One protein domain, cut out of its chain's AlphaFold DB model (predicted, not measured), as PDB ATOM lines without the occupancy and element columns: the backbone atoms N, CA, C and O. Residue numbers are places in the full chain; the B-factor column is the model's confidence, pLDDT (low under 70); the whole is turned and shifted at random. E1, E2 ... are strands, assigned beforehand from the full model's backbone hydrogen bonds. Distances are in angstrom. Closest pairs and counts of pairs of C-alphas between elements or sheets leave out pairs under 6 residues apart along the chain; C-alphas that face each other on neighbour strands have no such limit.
ATOM      1  N   GLU A 160      21.978 -27.461 -15.126       83.50
ATOM      2  CA  GLU A 160      22.524 -26.188 -14.632       83.50
ATOM      3  C   GLU A 160      21.425 -25.118 -14.615       83.50
ATOM      4  O   GLU A 160      20.730 -24.899 -15.606       83.50
ATOM      5  N   VAL A 161      21.255 -24.436 -13.480       83.50
ATOM      6  CA  VAL A 161      20.308 -23.320 -13.328       83.50
ATOM      7  C   VAL A 161      21.093 -22.050 -13.040       83.50
ATOM      8  O   VAL A 161      21.891 -22.025 -12.104       83.50
ATOM      9  N   ALA A 162      20.863 -21.003 -13.833       85.94
ATOM     10  CA  ALA A 162      21.530 -19.715 -13.666       85.94
ATOM     11  C   ALA A 162      21.358 -19.178 -12.233       85.94
ATOM     12  O   ALA A 162      20.271 -19.240 -11.647       85.94
ATOM     13  N   LEU A 163      22.444 -18.655 -11.664       86.25
ATOM     14  CA  LEU A 163      22.418 -17.965 -10.379       86.25
ATOM     15  C   LEU A 163      21.574 -16.690 -10.481       86.25
ATOM     16  O   LEU A 163      21.404 -16.114 -11.554       86.25
ATOM     17  N   LEU A 164      21.046 -16.236  -9.342       86.19
ATOM     18  CA  LEU A 164      20.287 -14.987  -9.291       86.19
ATOM     19  C   LEU A 164      21.160 -13.793  -9.735       86.19
ATOM     20  O   LEU A 164      22.356 -13.785  -9.421       86.19
ATOM     21  N   PRO A 165      20.570 -12.773 -10.393       87.81
ATOM     22  CA  PRO A 165      21.267 -11.538 -10.739       87.81
ATOM     23  C   PRO A 165      22.030 -10.949  -9.545       87.81
ATOM     24  O   PRO A 165      21.480 -10.862  -8.443       87.81
ATOM     25  N   GLY A 166      23.288 -10.556  -9.757       84.25
ATOM     26  CA  GLY A 166      24.158 -10.016  -8.702       84.25
ATOM     27  C   GLY A 166      24.911 -11.067  -7.869       84.25
ATOM     28  O   GLY A 166      25.577 -10.713  -6.897       84.25
ATOM     29  N   ALA A 167      24.840 -12.359  -8.209       89.38
ATOM     30  CA  ALA A 167      25.756 -13.352  -7.640       89.38
ATOM     31  C   ALA A 167      27.203 -13.095  -8.127       89.38
ATOM     32  O   ALA A 167      27.383 -12.822  -9.313       89.38
ATOM     33  N   PRO A 168      28.237 -13.171  -7.267       86.12
ATOM     34  CA  PRO A 168      29.609 -12.831  -7.649       86.12
ATOM     35  C   PRO A 168      30.302 -13.946  -8.451       86.12
ATOM     36  O   PRO A 168      30.236 -15.117  -8.074       86.12
ATOM     37  N   CYS A 169      31.035 -13.563  -9.496       88.19
ATOM     38  CA  CYS A 169      31.838 -14.436 -10.364       88.19
ATOM     39  C   CYS A 169      33.224 -13.811 -10.647       88.19
ATOM     40  O   CYS A 169      33.506 -12.691 -10.216       88.19
ATOM     41  N   ALA A 170      34.136 -14.510 -11.333       85.56
ATOM     42  CA  ALA A 170      35.552 -14.118 -11.398       85.56
ATOM     43  C   ALA A 170      35.838 -12.791 -12.127       85.56
ATOM     44  O   ALA A 170      36.917 -12.226 -11.937       85.56
ATOM     45  N   THR A 171      34.906 -12.287 -12.944       83.69
ATOM     46  CA  THR A 171      35.038 -10.999 -13.653       83.69
ATOM     47  C   THR A 171      33.952  -9.976 -13.307       83.69
ATOM     48  O   THR A 171      33.846  -8.981 -14.017       83.69
ATOM     49  N   GLY A 172      33.164 -10.198 -12.248       88.62
ATOM     50  CA  GLY A 172      32.097  -9.285 -11.824       88.62
ATOM     51  C   GLY A 172      30.908 -10.018 -11.202       88.62
ATOM     52  O   GLY A 172      31.048 -10.688 -10.175       88.62
ATOM     53  N   VAL A 173      29.737  -9.893 -11.827       91.38
ATOM     54  CA  VAL A 173      28.454 -10.423 -11.342       91.38
ATOM     55  C   VAL A 173      27.701 -11.213 -12.413       91.38
ATOM     56  O   VAL A 173      27.873 -11.006 -13.611       91.38
ATOM     57  N   CYS A 174      26.839 -12.127 -11.981       91.06
ATOM     58  CA  CYS A 174      25.991 -12.927 -12.855       91.06
ATOM     59  C   CYS A 174      24.746 -12.158 -13.306       91.06
ATOM     60  O   CYS A 174      24.097 -11.509 -12.485       91.06
ATOM     61  N   ASP A 175      24.378 -12.284 -14.583       88.88
ATOM     62  CA  ASP A 175      23.247 -11.576 -15.206       88.88
ATOM     63  C   ASP A 175      21.851 -12.170 -14.918       88.88
ATOM     64  O   ASP A 175      20.843 -11.476 -15.053       88.88
ATOM     65  N   GLY A 176      21.782 -13.436 -14.501       86.44
ATOM     66  CA  GLY A 176      20.539 -14.199 -14.332       86.44
ATOM     67  C   GLY A 176      20.061 -14.963 -15.573       86.44
ATOM     68  O   GLY A 176      19.134 -15.764 -15.455       86.44
ATOM     69  N   GLU A 177      20.698 -14.777 -16.732       87.56
ATOM     70  CA  GLU A 177      20.565 -15.659 -17.904       87.56
ATOM     71  C   GLU A 177      21.686 -16.718 -17.959       87.56
ATOM     72  O   GLU A 177      21.564 -17.707 -18.680       87.56
ATOM     73  N   GLY A 178      22.736 -16.554 -17.144       85.31
ATOM     74  CA  GLY A 178      23.817 -17.521 -16.931       85.31
ATOM     75  C   GLY A 178      25.217 -17.000 -17.276       85.31
ATOM     76  O   GLY A 178      26.184 -17.762 -17.203       85.31
ATOM     77  N   THR A 179      25.349 -15.725 -17.644       88.81
ATOM     78  CA  THR A 179      26.618 -15.095 -18.034       88.81
ATOM     79  C   THR A 179      27.261 -14.389 -16.843       88.81
ATOM     80  O   THR A 179      26.594 -13.655 -16.115       88.81
ATOM     81  N   CYS A 180      28.576 -14.553 -16.679       89.06
ATOM     82  CA  CYS A 180      29.375 -13.658 -15.842       89.06
ATOM     83  C   CYS A 180      29.663 -12.377 -16.634       89.06
ATOM     84  O   CYS A 180      30.299 -12.431 -17.689       89.06
ATOM     85  N   VAL A 181      29.180 -11.242 -16.139       90.62
ATOM     86  CA  VAL A 181      29.354  -9.914 -16.736       90.62
ATOM     87  C   VAL A 181      30.119  -8.996 -15.784       90.62
ATOM     88  O   VAL A 181      30.322  -9.340 -14.621       90.62
ATOM     89  N   ALA A 182      30.576  -7.835 -16.259       86.88
ATOM     90  CA  ALA A 182      31.317  -6.914 -15.395       86.88
ATOM     91  C   ALA A 182      30.415  -6.292 -14.319       86.88
ATOM     92  O   ALA A 182      30.858  -6.081 -13.195       86.88
ATOM     93  N   CYS A 183      29.156  -6.012 -14.670       90.69
ATOM     94  CA  CYS A 183      28.220  -5.259 -13.842       90.69
ATOM     95  C   CYS A 183      26.759  -5.454 -14.276       90.69
ATOM     96  O   CYS A 183      26.474  -5.811 -15.425       90.69
ATOM     97  N   LEU A 184      25.835  -5.140 -13.367       89.44
ATOM     98  CA  LEU A 184      24.410  -4.895 -13.621       89.44
ATOM     99  C   LEU A 184      23.941  -3.544 -13.056       89.44
ATOM    100  O   LEU A 184      22.971  -2.973 -13.554       89.44
ATOM    101  N   LEU A 185      24.614  -3.055 -12.016       86.56
ATOM    102  CA  LEU A 185      24.408  -1.776 -11.344       86.56
ATOM    103  C   LEU A 185      25.724  -0.973 -11.361       86.56
ATOM    104  O   LEU A 185      26.793  -1.576 -11.477       86.56
ATOM    105  N   PRO A 186      25.691   0.364 -11.200       79.94
ATOM    106  CA  PRO A 186      26.913   1.165 -11.058       79.94
ATOM    107  C   PRO A 186      27.796   0.704  -9.885       79.94
ATOM    108  O   PRO A 186      29.009   0.624 -10.030       79.94
ATOM    109  N   ASP A 187      27.184   0.297  -8.764       84.62
ATOM    110  CA  ASP A 187      27.883  -0.195  -7.562       84.62
ATOM    111  C   ASP A 187      28.728  -1.470  -7.789       84.62
ATOM    112  O   ASP A 187      29.601  -1.778  -6.975       84.62
ATOM    113  N   ASP A 188      28.486  -2.224  -8.870       87.88
ATOM    114  CA  ASP A 188      29.289  -3.407  -9.215       87.88
ATOM    115  C   ASP A 188      30.661  -3.020  -9.809       87.88
ATOM    116  O   ASP A 188      31.592  -3.831  -9.827       87.88
ATOM    117  N   CYS A 189      30.796  -1.788 -10.310       86.75
ATOM    118  CA  CYS A 189      31.969  -1.325 -11.039       86.75
ATOM    119  C   CYS A 189      33.017  -0.657 -10.125       86.75
ATOM    120  O   CYS A 189      32.694   0.182  -9.279       86.75
ATOM    121  N   PRO A 190      34.315  -0.973 -10.288       82.19
ATOM    122  CA  PRO A 190      35.368  -0.381  -9.475       82.19
ATOM    123  C   PRO A 190      35.657   1.072  -9.881       82.19
ATOM    124  O   PRO A 190      35.562   1.441 -11.048       82.19
ATOM    125  N   MET A 191      36.127   1.873  -8.918       78.50
ATOM    126  CA  MET A 191      36.665   3.226  -9.150       78.50
ATOM    127  C   MET A 191      35.681   4.216  -9.812       78.50
ATOM    128  O   MET A 191      36.113   5.094 -10.551       78.50
ATOM    129  N   GLY A 192      34.377   4.085  -9.536       76.88
ATOM    130  CA  GLY A 192      33.350   5.021 -10.017       76.88
ATOM    131  C   GLY A 192      32.977   4.860 -11.494       76.88
ATOM    132  O   GLY A 192      32.382   5.759 -12.064       76.88
ATOM    133  N   GLN A 193      33.338   3.743 -12.126       88.06
ATOM    134  CA  GLN A 193      32.992   3.462 -13.521       88.06
ATOM    135  C   GLN A 193      31.487   3.208 -13.702       88.06
ATOM    136  O   GLN A 193      30.883   2.470 -12.923       88.06
ATOM    137  N   LEU A 194      30.883   3.749 -14.763       87.62
ATOM    138  CA  LEU A 194      29.470   3.519 -15.066       87.62
ATOM    139  C   LEU A 194      29.245   2.125 -15.684       87.62
ATOM    140  O   LEU A 194      30.040   1.644 -16.496       87.62
ATOM    141  N   CYS A 195      28.129   1.476 -15.337       88.94
ATOM    142  CA  CYS A 195      27.734   0.206 -15.946       88.94
ATOM    143  C   CYS A 195      26.935   0.426 -17.241       88.94
ATOM    144  O   CYS A 195      25.726   0.665 -17.209       88.94
ATOM    145  N   VAL A 196      27.591   0.296 -18.398       88.19
ATOM    146  CA  VAL A 196      26.975   0.473 -19.722       88.19
ATOM    147  C   VAL A 196      27.027  -0.842 -20.497       88.19
ATOM    148  O   VAL A 196      28.088  -1.415 -20.720       88.19
ATOM    149  N   ALA A 197      25.861  -1.341 -20.920       88.06
ATOM    150  CA  ALA A 197      25.727  -2.598 -21.670       88.06
ATOM    151  C   ALA A 197      26.461  -3.801 -21.021       88.06
ATOM    152  O   ALA A 197      27.125  -4.577 -21.708       88.06
ATOM    153  N   GLN A 198      26.322  -3.946 -19.693       89.25
ATOM    154  CA  GLN A 198      26.955  -4.989 -18.864       89.25
ATOM    155  C   GLN A 198      28.502  -4.927 -18.805       89.25
ATOM    156  O   GLN A 198      29.158  -5.888 -18.391       89.25
ATOM    157  N   GLN A 199      29.093  -3.794 -19.203       89.81
ATOM    158  CA  GLN A 199      30.523  -3.499 -19.108       89.81
ATOM    159  C   GLN A 199      30.746  -2.234 -18.271       89.81
ATOM    160  O   GLN A 199      30.017  -1.256 -18.413       89.81
ATOM    161  N   CYS A 200      31.771  -2.242 -17.418       89.19
ATOM    162  CA  CYS A 200      32.221  -1.028 -16.742       89.19
ATOM    163  C   CYS A 200      33.002  -0.167 -17.741       89.19
ATOM    164  O   CYS A 200      34.025  -0.616 -18.271       89.19
ATOM    165  N   VAL A 201      32.512   1.038 -18.025       89.06
ATOM    166  CA  VAL A 201      33.208   2.010 -18.880       89.06
ATOM    167  C   VAL A 201      34.004   2.994 -18.019       89.06
ATOM    168  O   VAL A 201      33.568   3.317 -16.915       89.06
ATOM    169  N   PRO A 202      35.183   3.466 -18.471       87.00
ATOM    170  CA  PRO A 202      35.880   4.554 -17.796       87.00
ATOM    171  C   PRO A 202      34.974   5.788 -17.655       87.00
ATOM    172  O   PRO A 202      34.213   6.045 -18.587       87.00
ATOM    173  N   PRO A 203      35.086   6.538 -16.546       87.69
ATOM    174  CA  PRO A 203      34.333   7.772 -16.332       87.69
ATOM    175  C   PRO A 203      34.594   8.806 -17.438       87.69
ATOM    176  O   PRO A 203      35.753   8.963 -17.853       87.69
TER     177      PRO A 203
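Overview. This is residues 160 to 203 of the 640 residues of an uncharacterized protein of Nannocystis exedens (UniProt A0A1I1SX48). This is a rod of mostly loops with little regular structure: the small hairpin E3 and E4 lies toward one end, E2 between short loop pairings in the middle, and E1 at the other end. The 44 printed residues hold no named helix and four named strands, E1 to E4 along the chain, with 12 residues in them; the class is all strand, and the one sheet, E3 - E4, is antiparallel. The whole is compact, with radius of gyration of the C-alphas 10.1 A and spans of 36 by 16 by 13 A.

Arrangement. Look first at the hairpin of E3, residues 194 to 196, and E4, residues 199 to 201, antiparallel at 131 degrees. C-alphas 195 and 200 face each other at 4.7 A; N 196 and O 199, 2.9 A apart, are within hydrogen-bond range. Next find E2, residues 172 to 174, apart from both; residues 168 to 169 pair antiparallel with its 172 to 173, and residues 180 to 181 with its 173 to 174. E1, residues 160 to 162, is only just apart from E2, closest C-alphas 8.2 A.

Along the chain. Find C-alpha 160 at (22.524, -26.188, -14.632), where E1 begins; E4 ends at C-alpha 201, (33.208, 2.010, -18.880). E2 is 7.2 A long, E1 6.6 A, E3 and E4 6.1 A each.

Size, cuts and confidence. The farthest C-alphas, Glu 160 and Pro 203, are 36.0 A apart. The printed part has no cut; residues 175 to 193 form the long link. No printed residue is under 70 in pLDDT.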